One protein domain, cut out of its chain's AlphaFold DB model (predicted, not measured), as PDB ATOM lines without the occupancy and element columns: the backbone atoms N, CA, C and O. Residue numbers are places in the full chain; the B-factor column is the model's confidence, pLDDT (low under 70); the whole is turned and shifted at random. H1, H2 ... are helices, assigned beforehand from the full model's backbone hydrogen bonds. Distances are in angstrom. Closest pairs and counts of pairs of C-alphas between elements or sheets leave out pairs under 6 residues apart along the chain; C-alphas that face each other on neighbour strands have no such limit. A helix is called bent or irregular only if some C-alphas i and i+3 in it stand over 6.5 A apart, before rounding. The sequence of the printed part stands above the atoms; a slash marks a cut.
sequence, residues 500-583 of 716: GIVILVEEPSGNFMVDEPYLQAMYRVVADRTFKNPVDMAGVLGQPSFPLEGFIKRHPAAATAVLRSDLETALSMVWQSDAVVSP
ATOM      1  N   GLY A 500      19.523 -77.227  28.355       97.31
ATOM      2  CA  GLY A 500      18.733 -78.421  28.063       97.31
ATOM      3  C   GLY A 500      19.394 -79.343  27.042       97.31
ATOM      4  O   GLY A 500      19.480 -80.551  27.263       97.31
ATOM      5  N   ILE A 501      19.890 -78.777  25.937       97.38
ATOM      6  CA  ILE A 501      20.584 -79.517  24.872       97.38
ATOM      7  C   ILE A 501      21.874 -80.165  25.391       97.38
ATOM      8  O   ILE A 501      22.092 -81.344  25.117       97.38
ATOM      9  N   VAL A 502      22.685 -79.432  26.164       95.75
ATOM     10  CA  VAL A 502      23.910 -79.943  26.808       95.75
ATOM     11  C   VAL A 502      23.592 -81.207  27.614       95.75
ATOM     12  O   VAL A 502      24.133 -82.273  27.329       95.75
ATOM     13  N   ILE A 503      22.629 -81.123  28.539       96.38
ATOM     14  CA  ILE A 503      22.225 -82.249  29.400       96.38
ATOM     15  C   ILE A 503      21.658 -83.419  28.576       96.38
ATOM     16  O   ILE A 503      21.930 -84.583  28.874       96.38
ATOM     17  N   LEU A 504      20.897 -83.146  27.509       96.44
ATOM     18  CA  LEU A 504      20.325 -84.195  26.660       96.44
ATOM     19  C   LEU A 504      21.385 -85.002  25.886       96.44
ATOM     20  O   LEU A 504      21.147 -86.180  25.596       96.44
ATOM     21  N   VAL A 505      22.511 -84.381  25.521       93.62
ATOM     22  CA  VAL A 505      23.553 -84.994  24.680       93.62
ATOM     23  C   VAL A 505      24.704 -85.571  25.506       93.62
ATOM     24  O   VAL A 505      25.172 -86.666  25.196       93.62
ATOM     25  N   GLU A 506      25.148 -84.876  26.554       92.56
ATOM     26  CA  GLU A 506      26.300 -85.294  27.372       92.56
ATOM     27  C   GLU A 506      25.957 -86.440  28.342       92.56
ATOM     28  O   GLU A 506      26.834 -87.236  28.689       92.56
ATOM     29  N   GLU A 507      24.669 -86.617  28.673       94.38
ATOM     30  CA  GLU A 507      24.159 -87.724  29.495       94.38
ATOM     31  C   GLU A 507      23.255 -88.693  28.700       94.38
ATOM     32  O   GLU A 507      22.036 -88.750  28.920       94.38
ATOM     33  N   PRO A 508      23.819 -89.464  27.740       92.88
ATOM     34  CA  PRO A 508      23.093 -90.443  26.932       92.88
ATOM     35  C   PRO A 508      22.658 -91.659  27.758       92.88
ATOM     36  O   PRO A 508      23.235 -91.989  28.793       92.88
ATOM     37  N   SER A 509      21.686 -92.416  27.254       92.00
ATOM     38  CA  SER A 509      21.166 -93.629  27.897       92.00
ATOM     39  C   SER A 509      22.155 -94.812  27.933       92.00
ATOM     40  O   SER A 509      21.786 -95.894  28.394       92.00
ATOM     41  N   GLY A 510      23.347 -94.672  27.347       87.88
ATOM     42  CA  GLY A 510      24.220 -95.798  27.003       87.88
ATOM     43  C   GLY A 510      23.747 -96.600  25.780       87.88
ATOM     44  O   GLY A 510      24.365 -97.607  25.443       87.88
ATOM     45  N   ASN A 511      22.664 -96.188  25.105       87.88
ATOM     46  CA  ASN A 511      22.097 -96.901  23.962       87.88
ATOM     47  C   ASN A 511      21.477 -95.927  22.949       87.88
ATOM     48  O   ASN A 511      20.347 -95.467  23.112       87.88
ATOM     49  N   PHE A 512      22.175 -95.713  21.831       89.12
ATOM     50  CA  PHE A 512      21.738 -94.828  20.747       89.12
ATOM     51  C   PHE A 512      20.298 -95.089  20.259       89.12
ATOM     52  O   PHE A 512      19.605 -94.150  19.878       89.12
ATOM     53  N   MET A 513      19.808 -96.335  20.287       88.69
ATOM     54  CA  MET A 513      18.438 -96.652  19.851       88.69
ATOM     55  C   MET A 513      17.353 -96.145  20.818       88.69
ATOM     56  O   MET A 513      16.196 -96.024  20.415       88.69
ATOM     57  N   VAL A 514      17.720 -95.839  22.065       92.69
ATOM     58  CA  VAL A 514      16.877 -95.177  23.075       92.69
ATOM     59  C   VAL A 514      17.060 -93.657  23.020       92.69
ATOM     60  O   VAL A 514      16.087 -92.931  23.203       92.69
ATOM     61  N   ASP A 515      18.268 -93.171  22.724       94.50
ATOM     62  CA  ASP A 515      18.580 -91.737  22.640       94.50
ATOM     63  C   ASP A 515      18.054 -91.060  21.356       94.50
ATOM     64  O   ASP A 515      17.590 -89.917  21.399       94.50
ATOM     65  N   GLU A 516      18.076 -91.745  20.205       93.88
ATOM     66  CA  GLU A 516      17.761 -91.137  18.901       93.88
ATOM     67  C   GLU A 516      16.383 -90.438  18.823       93.88
ATOM     68  O   GLU A 516      16.326 -89.339  18.263       93.88
ATOM     69  N   PRO A 517      15.271 -90.982  19.365       96.62
ATOM     70  CA  PRO A 517      13.973 -90.301  19.340       96.62
ATOM     71  C   PRO A 517      13.992 -88.923  20.018       96.62
ATOM     72  O   PRO A 517      13.313 -88.004  19.556       96.62
ATOM     73  N   TYR A 518      14.796 -88.758  21.072       97.69
ATOM     74  CA  TYR A 518      14.946 -87.492  21.789       97.69
ATOM     75  C   TYR A 518      15.778 -86.495  20.980       97.69
ATOM     76  O   TYR A 518      15.371 -85.344  20.824       97.69
ATOM     77  N   LEU A 519      16.878 -86.952  20.370       96.75
ATOM     78  CA  LEU A 519      17.673 -86.139  19.443       96.75
ATOM     79  C   LEU A 519      16.830 -85.676  18.240       96.75
ATOM     80  O   LEU A 519      16.884 -84.508  17.864       96.75
ATOM     81  N   GLN A 520      15.992 -86.550  17.668       97.12
ATOM     82  CA  GLN A 520      15.073 -86.190  16.579       97.12
ATOM     83  C   GLN A 520      14.050 -85.122  16.993       97.12
ATOM     84  O   GLN A 520      13.814 -84.179  16.234       97.12
ATOM     85  N   ALA A 521      13.464 -85.229  18.188       98.06
ATOM     86  CA  ALA A 521      12.541 -84.217  18.694       98.06
ATOM     87  C   ALA A 521      13.252 -82.880  18.991       98.06
ATOM     88  O   ALA A 521      12.710 -81.817  18.683       98.06
ATOM     89  N   MET A 522      14.493 -82.924  19.489       98.25
ATOM     90  CA  MET A 522      15.324 -81.745  19.755       98.25
ATOM     91  C   MET A 522      15.654 -81.008  18.453       98.25
ATOM     92  O   MET A 522      15.454 -79.796  18.366       98.25
ATOM     93  N   TYR A 523      16.077 -81.730  17.406       98.19
ATOM     94  CA  TYR A 523      16.308 -81.138  16.084       98.19
ATOM     95  C   TYR A 523      15.052 -80.444  15.534       98.19
ATOM     96  O   TYR A 523      15.161 -79.359  14.964       98.19
ATOM     97  N   ARG A 524      13.856 -81.013  15.742       97.50
ATOM     98  CA  ARG A 524      12.590 -80.377  15.344       97.50
ATOM     99  C   ARG A 524      12.368 -79.046  16.067       97.50
ATOM    100  O   ARG A 524      12.103 -78.050  15.401       97.50
ATOM    101  N   VAL A 525      12.526 -79.006  17.392       97.00
ATOM    102  CA  VAL A 525      12.382 -77.767  18.184       97.00
ATOM    103  C   VAL A 525      13.375 -76.695  17.726       97.00
ATOM    104  O   VAL A 525      12.992 -75.542  17.528       97.00
ATOM    105  N   VAL A 526      14.635 -77.075  17.504       97.19
ATOM    106  CA  VAL A 526      15.688 -76.174  17.014       97.19
ATOM    107  C   VAL A 526      15.336 -75.629  15.624       97.19
ATOM    108  O   VAL A 526      15.371 -74.416  15.425       97.19
ATOM    109  N   ALA A 527      14.885 -76.475  14.692       96.94
ATOM    110  CA  ALA A 527      14.447 -76.044  13.361       96.94
ATOM    111  C   ALA A 527      13.241 -75.081  13.405       96.94
ATOM    112  O   ALA A 527      13.253 -74.041  12.744       96.94
ATOM    113  N   ASP A 528      12.234 -75.375  14.232       95.44
ATOM    114  CA  ASP A 528      11.034 -74.541  14.404       95.44
ATOM    115  C   ASP A 528      11.321 -73.189  15.092       95.44
ATOM    116  O   ASP A 528      10.487 -72.273  15.044       95.44
ATOM    117  N   ARG A 529      12.481 -73.039  15.746       94.75
ATOM    118  CA  ARG A 529      13.008 -71.752  16.241       94.75
ATOM    119  C   ARG A 529      13.838 -71.040  15.172       94.75
ATOM    120  O   ARG A 529      13.614 -69.853  14.938       94.75
ATOM    121  N   THR A 530      14.704 -71.762  14.460       93.81
ATOM    122  CA  THR A 530      15.520 -71.241  13.350       93.81
ATOM    123  C   THR A 530      14.690 -70.524  12.288       93.81
ATOM    124  O   THR A 530      15.056 -69.430  11.868       93.81
ATOM    125  N   PHE A 531      13.537 -71.071  11.887       90.62
ATOM    126  CA  PHE A 531      12.665 -70.415  10.898       90.62
ATOM    127  C   PHE A 531      11.997 -69.115  11.396       90.62
ATOM    128  O   PHE A 531      11.345 -68.430  10.610       90.62
ATOM    129  N   LYS A 532      12.145 -68.763  12.682       88.88
ATOM    130  CA  LYS A 532      11.656 -67.507  13.282       88.88
ATOM    131  C   LYS A 532      12.792 -66.510  13.513       88.88
ATOM    132  O   LYS A 532      12.606 -65.326  13.248       88.88
ATOM    133  N   ASN A 533      13.947 -66.982  13.987       89.12
ATOM    134  CA  ASN A 533      15.173 -66.193  14.074       89.12
ATOM    135  C   ASN A 533      16.407 -67.095  13.852       89.12
ATOM    136  O   ASN A 533      16.795 -67.820  14.769       89.12
ATOM    137  N   PRO A 534      17.032 -67.081  12.659       86.88
ATOM    138  CA  PRO A 534      18.196 -67.920  12.381       86.88
ATOM    139  C   PRO A 534      19.471 -67.415  13.072       86.88
ATOM    140  O   PRO A 534      20.325 -68.233  13.401       86.88
ATOM    141  N   VAL A 535      19.583 -66.106  13.339       86.62
ATOM    142  CA  VAL A 535      20.791 -65.487  13.913       86.62
ATOM    143  C   VAL A 535      20.964 -65.891  15.378       86.62
ATOM    144  O   VAL A 535      22.021 -66.388  15.752       86.62
ATOM    145  N   ASP A 536      19.908 -65.785  16.190       87.88
ATOM    146  CA  ASP A 536      19.925 -66.248  17.590       87.88
ATOM    147  C   ASP A 536      20.285 -67.741  17.692       87.88
ATOM    148  O   ASP A 536      21.007 -68.169  18.594       87.88
ATOM    149  N   MET A 537      19.794 -68.544  16.743       93.12
ATOM    150  CA  MET A 537      20.013 -69.990  16.721       93.12
ATOM    151  C   MET A 537      21.425 -70.384  16.269       93.12
ATOM    152  O   MET A 537      21.836 -71.512  16.536       93.12
ATOM    153  N   ALA A 538      22.212 -69.470  15.688       90.12
ATOM    154  CA  ALA A 538      23.641 -69.696  15.468       90.12
ATOM    155  C   ALA A 538      24.385 -69.914  16.798       90.12
ATOM    156  O   ALA A 538      25.199 -70.828  16.908       90.12
ATOM    157  N   GLY A 539      24.021 -69.174  17.853       88.69
ATOM    158  CA  GLY A 539      24.572 -69.382  19.196       88.69
ATOM    159  C   GLY A 539      24.255 -70.758  19.798       88.69
ATOM    160  O   GLY A 539      25.001 -71.234  20.648       88.69
ATOM    161  N   VAL A 540      23.186 -71.422  19.338       92.19
ATOM    162  CA  VAL A 540      22.800 -72.780  19.763       92.19
ATOM    163  C   VAL A 540      23.525 -73.847  18.937       92.19
ATOM    164  O   VAL A 540      24.031 -74.816  19.497       92.19
ATOM    165  N   LEU A 541      23.620 -73.666  17.615       92.00
ATOM    166  CA  LEU A 541      24.331 -74.592  16.720       92.00
ATOM    167  C   LEU A 541      25.854 -74.600  16.942       92.00
ATOM    168  O   LEU A 541      26.500 -75.586  16.601       92.00
ATOM    169  N   GLY A 542      26.415 -73.513  17.481       88.88
ATOM    170  CA  GLY A 542      27.842 -73.370  17.787       88.88
ATOM    171  C   GLY A 542      28.264 -73.887  19.165       88.88
ATOM    172  O   GLY A 542      29.403 -73.663  19.564       88.88
ATOM    173  N   GLN A 543      27.374 -74.547  19.914       89.69
ATOM    174  CA  GLN A 543      27.756 -75.199  21.169       89.69
ATOM    175  C   GLN A 543      28.542 -76.490  20.876       89.69
ATOM    176  O   GLN A 543      28.087 -77.270  20.038       89.69
ATOM    177  N   PRO A 544      29.666 -76.779  21.567       85.25
ATOM    178  CA  PRO A 544      30.484 -77.967  21.289       85.25
ATOM    179  C   PRO A 544      29.737 -79.304  21.387       85.25
ATOM    180  O   PRO A 544      30.079 -80.254  20.689       85.25
ATOM    181  N   SER A 545      28.702 -79.379  22.228       83.88
ATOM    182  CA  SER A 545      27.844 -80.558  22.382       83.88
ATOM    183  C   SER A 545      26.651 -80.603  21.424       83.88
ATOM    184  O   SER A 545      25.883 -81.562  21.471       83.88
ATOM    185  N   PHE A 546      26.472 -79.631  20.521       92.56
ATOM    186  CA  PHE A 546      25.390 -79.676  19.537       92.56
ATOM    187  C   PHE A 546      25.715 -80.658  18.389       92.56
ATOM    188  O   PHE A 546      26.671 -80.435  17.641       92.56
ATOM    189  N   PRO A 547      24.918 -81.726  18.162       93.06
ATOM    190  CA  PRO A 547      25.229 -82.750  17.161       93.06
ATOM    191  C   PRO A 547      24.885 -82.294  15.727       93.06
ATOM    192  O   PRO A 547      23.910 -82.731  15.102       93.06
ATOM    193  N   LEU A 548      25.724 -81.403  15.189       94.00
ATOM    194  CA  LEU A 548      25.520 -80.674  13.934       94.00
ATOM    195  C   LEU A 548      25.335 -81.582  12.703       94.00
ATOM    196  O   LEU A 548      24.444 -81.316  11.893       94.00
ATOM    197  N   GLU A 549      26.087 -82.689  12.572       93.44
ATOM    198  CA  GLU A 549      25.893 -83.654  11.467       93.44
ATOM    199  C   GLU A 549      24.454 -84.199  11.466       93.44
ATOM    200  O   GLU A 549      23.811 -84.297  10.418       93.44
ATOM    201  N   GLY A 550      23.932 -84.531  12.651       93.69
ATOM    202  CA  GLY A 550      22.573 -85.029  12.833       93.69
ATOM    203  C   GLY A 550      21.518 -83.981  12.486       93.69
ATOM    204  O   GLY A 550      20.558 -84.306  11.781       93.69
ATOM    205  N   PHE A 551      21.731 -82.724  12.888       96.38
ATOM    206  CA  PHE A 551      20.830 -81.622  12.549       96.38
ATOM    207  C   PHE A 551      20.760 -81.377  11.037       96.38
ATOM    208  O   PHE A 551      19.661 -81.368  10.483       96.38
ATOM    209  N   ILE A 552      21.904 -81.281  10.345       95.69
ATOM    210  CA  ILE A 552      21.944 -81.078   8.883       95.69
ATOM    211  C   ILE A 552      21.234 -82.231   8.153       95.69
ATOM    212  O   ILE A 552      20.464 -81.994   7.225       95.69
ATOM    213  N   LYS A 553      21.424 -83.484   8.592       92.06
ATOM    214  CA  LYS A 553      20.776 -84.666   7.981       92.06
ATOM    215  C   LYS A 553      19.266 -84.734   8.201       92.06
ATOM    216  O   LYS A 553      18.572 -85.344   7.390       92.06
ATOM    217  N   ARG A 554      18.758 -84.200   9.316       94.19
ATOM    218  CA  ARG A 554      17.335 -84.291   9.690       94.19
ATOM    219  C   ARG A 554      16.537 -83.048   9.277       94.19
ATOM    220  O   ARG A 554      15.398 -83.194   8.845       94.19
ATOM    221  N   HIS A 555      17.131 -81.857   9.354       96.50
ATOM    222  CA  HIS A 555      16.498 -80.567   9.047       96.50
ATOM    223  C   HIS A 555      17.405 -79.680   8.160       96.50
ATOM    224  O   HIS A 555      17.739 -78.557   8.550       96.50
ATOM    225  N   PRO A 556      17.793 -80.136   6.949       95.06
ATOM    226  CA  PRO A 556      18.784 -79.452   6.108       95.06
ATOM    227  C   PRO A 556      18.425 -77.990   5.818       95.06
ATOM    228  O   PRO A 556      19.266 -77.116   5.983       95.06
ATOM    229  N   ALA A 557      17.162 -77.703   5.485       95.12
ATOM    230  CA  ALA A 557      16.696 -76.345   5.188       95.12
ATOM    231  C   ALA A 557      16.704 -75.387   6.399       95.12
ATOM    232  O   ALA A 557      16.664 -74.175   6.211       95.12
ATOM    233  N   ALA A 558      16.743 -75.907   7.632       96.00
ATOM    234  CA  ALA A 558      16.951 -75.088   8.823       96.00
ATOM    235  C   ALA A 558      18.452 -74.863   9.058       96.00
ATOM    236  O   ALA A 558      18.881 -73.728   9.245       96.00
ATOM    237  N   ALA A 559      19.267 -75.920   8.970       95.69
ATOM    238  CA  ALA A 559      20.717 -75.805   9.103       95.69
ATOM    239  C   ALA A 559      21.309 -74.796   8.104       95.69
ATOM    240  O   ALA A 559      22.041 -73.894   8.502       95.69
ATOM    241  N   THR A 560      20.924 -74.870   6.828       94.69
ATOM    242  CA  THR A 560      21.429 -73.952   5.798       94.69
ATOM    243  C   THR A 560      20.901 -72.527   5.974       94.69
ATOM    244  O   THR A 560      21.611 -71.585   5.645       94.69
ATOM    245  N   ALA A 561      19.715 -72.335   6.565       92.88
ATOM    246  CA  ALA A 561      19.198 -71.008   6.906       92.88
ATOM    247  C   ALA A 561      19.989 -70.322   8.037       92.88
ATOM    248  O   ALA A 561      20.179 -69.109   7.978       92.88
ATOM    249  N   VAL A 562      20.486 -71.072   9.033       93.25
ATOM    250  CA  VAL A 562      21.416 -70.530  10.046       93.25
ATOM    251  C   VAL A 562      22.775 -70.240   9.415       93.25
ATOM    252  O   VAL A 562      23.270 -69.121   9.510       93.25
ATOM    253  N   LEU A 563      23.354 -71.219   8.718       92.44
ATOM    254  CA  LEU A 563      24.723 -71.138   8.194       92.44
ATOM    255  C   LEU A 563      24.881 -70.103   7.060       92.44
ATOM    256  O   LEU A 563      25.949 -69.522   6.909       92.44
ATOM    257  N   ARG A 564      23.814 -69.801   6.303       92.06
ATOM    258  CA  ARG A 564      23.772 -68.662   5.361       92.06
ATOM    259  C   ARG A 564      23.559 -67.300   6.038       92.06
ATOM    260  O   ARG A 564      23.734 -66.285   5.370       92.06
ATOM    261  N   SER A 565      23.129 -67.247   7.304       88.88
ATOM    262  CA  SER A 565      22.871 -65.972   7.999       88.88
ATOM    263  C   SER A 565      24.147 -65.298   8.516       88.88
ATOM    264  O   SER A 565      24.203 -64.071   8.564       88.88
ATOM    265  N   ASP A 566      25.177 -66.091   8.823       87.31
ATOM    266  CA  ASP A 566      26.530 -65.641   9.149       87.31
ATOM    267  C   ASP A 566      27.550 -66.710   8.710       87.31
ATOM    268  O   ASP A 566      27.685 -67.762   9.340       87.31
ATOM    269  N   LEU A 567      28.267 -66.423   7.620       89.50
ATOM    270  CA  LEU A 567      29.278 -67.311   7.045       89.50
ATOM    271  C   LEU A 567      30.535 -67.421   7.929       89.50
ATOM    272  O   LEU A 567      31.144 -68.486   7.979       89.50
ATOM    273  N   GLU A 568      30.903 -66.367   8.665       90.31
ATOM    274  CA  GLU A 568      32.059 -66.382   9.575       90.31
ATOM    275  C   GLU A 568      31.802 -67.339  10.742       90.31
ATOM    276  O   GLU A 568      32.627 -68.207  11.053       90.31
ATOM    277  N   THR A 569      30.610 -67.237  11.333       89.88
ATOM    278  CA  THR A 569      30.149 -68.156  12.378       89.88
ATOM    279  C   THR A 569      29.983 -69.580  11.835       89.88
ATOM    280  O   THR A 569      30.406 -70.531  12.493       89.88
ATOM    281  N   ALA A 570      29.460 -69.760  10.616       92.75
ATOM    282  CA  ALA A 570      29.349 -71.075   9.979       92.75
ATOM    283  C   ALA A 570      30.714 -71.761   9.771       92.75
ATOM    284  O   ALA A 570      30.852 -72.960  10.018       92.75
ATOM    285  N   LEU A 571      31.736 -71.007   9.354       94.19
ATOM    286  CA  LEU A 571      33.103 -71.513   9.203       94.19
ATOM    287  C   LEU A 571      33.725 -71.861  10.563       94.19
ATOM    288  O   LEU A 571      34.371 -72.901  10.686       94.19
ATOM    289  N   SER A 572      33.459 -71.061  11.602       92.44
ATOM    290  CA  SER A 572      33.847 -71.387  12.982       92.44
ATOM    291  C   SER A 572      33.202 -72.689  13.476       92.44
ATOM    292  O   SER A 572      33.895 -73.515  14.063       92.44
ATOM    293  N   MET A 573      31.908 -72.911  13.207       93.00
ATOM    294  CA  MET A 573      31.200 -74.154  13.562       93.00
ATOM    295  C   MET A 573      31.790 -75.383  12.864       93.00
ATOM    296  O   MET A 573      31.950 -76.427  13.489       93.00
ATOM    297  N   VAL A 574      32.119 -75.271  11.572       92.69
ATOM    298  CA  VAL A 574      32.764 -76.361  10.823       92.69
ATOM    299  C   VAL A 574      34.144 -76.658  11.397       92.69
ATOM    300  O   VAL A 574      34.443 -77.819  11.661       92.69
ATOM    301  N   TRP A 575      34.961 -75.635  11.650       90.56
ATOM    302  CA  TRP A 575      36.305 -75.807  12.204       90.56
ATOM    303  C   TRP A 575      36.310 -76.413  13.617       90.56
ATOM    304  O   TRP A 575      37.179 -77.211  13.950       90.56
ATOM    305  N   GLN A 576      35.323 -76.057  14.441       90.19
ATOM    306  CA  GLN A 576      35.172 -76.539  15.820       90.19
ATOM    307  C   GLN A 576      34.395 -77.864  15.930       90.19
ATOM    308  O   GLN A 576      34.161 -78.339  17.041       90.19
ATOM    309  N   SER A 577      33.983 -78.465  14.808       92.00
ATOM    310  CA  SER A 577      33.237 -79.729  14.808       92.00
ATOM    311  C   SER A 577      34.088 -80.920  15.266       92.00
ATOM    312  O   SER A 577      35.301 -80.970  15.055       92.00
ATOM    313  N   ASP A 578      33.449 -81.889  15.929       91.75
ATOM    314  CA  ASP A 578      34.164 -82.983  16.584       91.75
ATOM    315  C   ASP A 578      34.913 -83.879  15.586       91.75
ATOM    316  O   ASP A 578      34.302 -84.615  14.810       91.75
ATOM    317  N   ALA A 579      36.245 -83.866  15.656       90.31
ATOM    318  CA  ALA A 579      37.123 -84.550  14.707       90.31
ATOM    319  C   ALA A 579      36.957 -86.085  14.639       90.31
ATOM    320  O   ALA A 579      37.455 -86.707  13.701       90.31
ATOM    321  N   VAL A 580      36.269 -86.715  15.601       91.25
ATOM    322  CA  VAL A 580      36.062 -88.172  15.653       91.25
ATOM    323  C   VAL A 580      34.635 -88.543  15.246       91.25
ATOM    324  O   VAL A 580      34.419 -89.444  14.428       91.25
ATOM    325  N   VAL A 581      33.646 -87.845  15.802       90.88
ATOM    326  CA  VAL A 581      32.223 -88.139  15.598       90.88
ATOM    327  C   VAL A 581      31.693 -87.480  14.326       90.88
ATOM    328  O   VAL A 581      30.875 -88.067  13.616       90.88
ATOM    329  N   SER A 582      32.133 -86.265  14.002       90.69
ATOM    330  CA  SER A 582      31.614 -85.475  12.879       90.69
ATOM    331  C   SER A 582      32.653 -84.472  12.339       90.69
ATOM    332  O   SER A 582      32.394 -83.272  12.402       90.69
ATOM    333  N   PRO A 583      33.804 -84.940  11.808       92.31
ATOM    334  CA  PRO A 583      34.922 -84.078  11.415       92.31
ATOM    335  C   PRO A 583      34.565 -82.987  10.384       92.31
ATOM    336  O   PRO A 583      33.613 -83.156   9.617       92.31
TER     337      PRO A 583
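This is residues 500 to 583 of the 716 residues of an uncharacterized protein of Dehalococcoidia bacterium (UniProt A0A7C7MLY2). One long helix, H2, makes one side of the domain; H1 packs on its middle part, H3 folds back beside its last residues, and H5 packs there too. H4 lies nearest the core, making a corner with H5, while H6 lies on the far side, away from H2. The printed part has 84 residues with six named helices, H1 to H6 in chain order, and no named strand: all helix. It is compact, with a radius of gyration of the C-alphas of 12.4 A and spans of 35 by 27 by 20 A.

Find C-alpha 512 at (21.738, -94.828, 20.747); from there H2 runs 25.5 A to residue 530. It is only just irregular: C-alphas 514 and 517 are 6.8 A apart. Before it look for H1, residues 500 to 506; after it come H3, 534 to 541, H4, 548 to 554, and H5, 556 to 563. H6, residues 567 to 575, runs 12.2 A to C-alpha 575 at (36.305, -75.807, 12.204).

Start at H2. Its residues 526 to 530 touch H3, a helical hairpin at 24 degrees, closest C-alphas Thr 530 and Met 537, 5.8 A. Residues 527 to 530 touch H5, closest C-alphas Ala 527 and Ala 558, 5.3 A. Residues 518 to 522 touch H1, another helical hairpin, closest C-alphas Ile 501 and Met 522, 7.7 A. H5 and H4 touch only at the corner, closest C-alphas Ile 552 and Ala 559, 5.4 A. H2 and H6 are apart. Every O i to N i+4 pair is within hydrogen-bond range in H1, H4 and H6, against 13 of 15 in H2, 2 of 4 in H3 and 3 of 4 in H5.

The two C-alphas farthest apart, Gly 510 and Ser 565, are 35.4 A apart. Residues 509 to 514, of which 512 to 514 belong to H2, stand free. The printed part has no cut, no link is long, and no printed residue is under 70 in pLDDT.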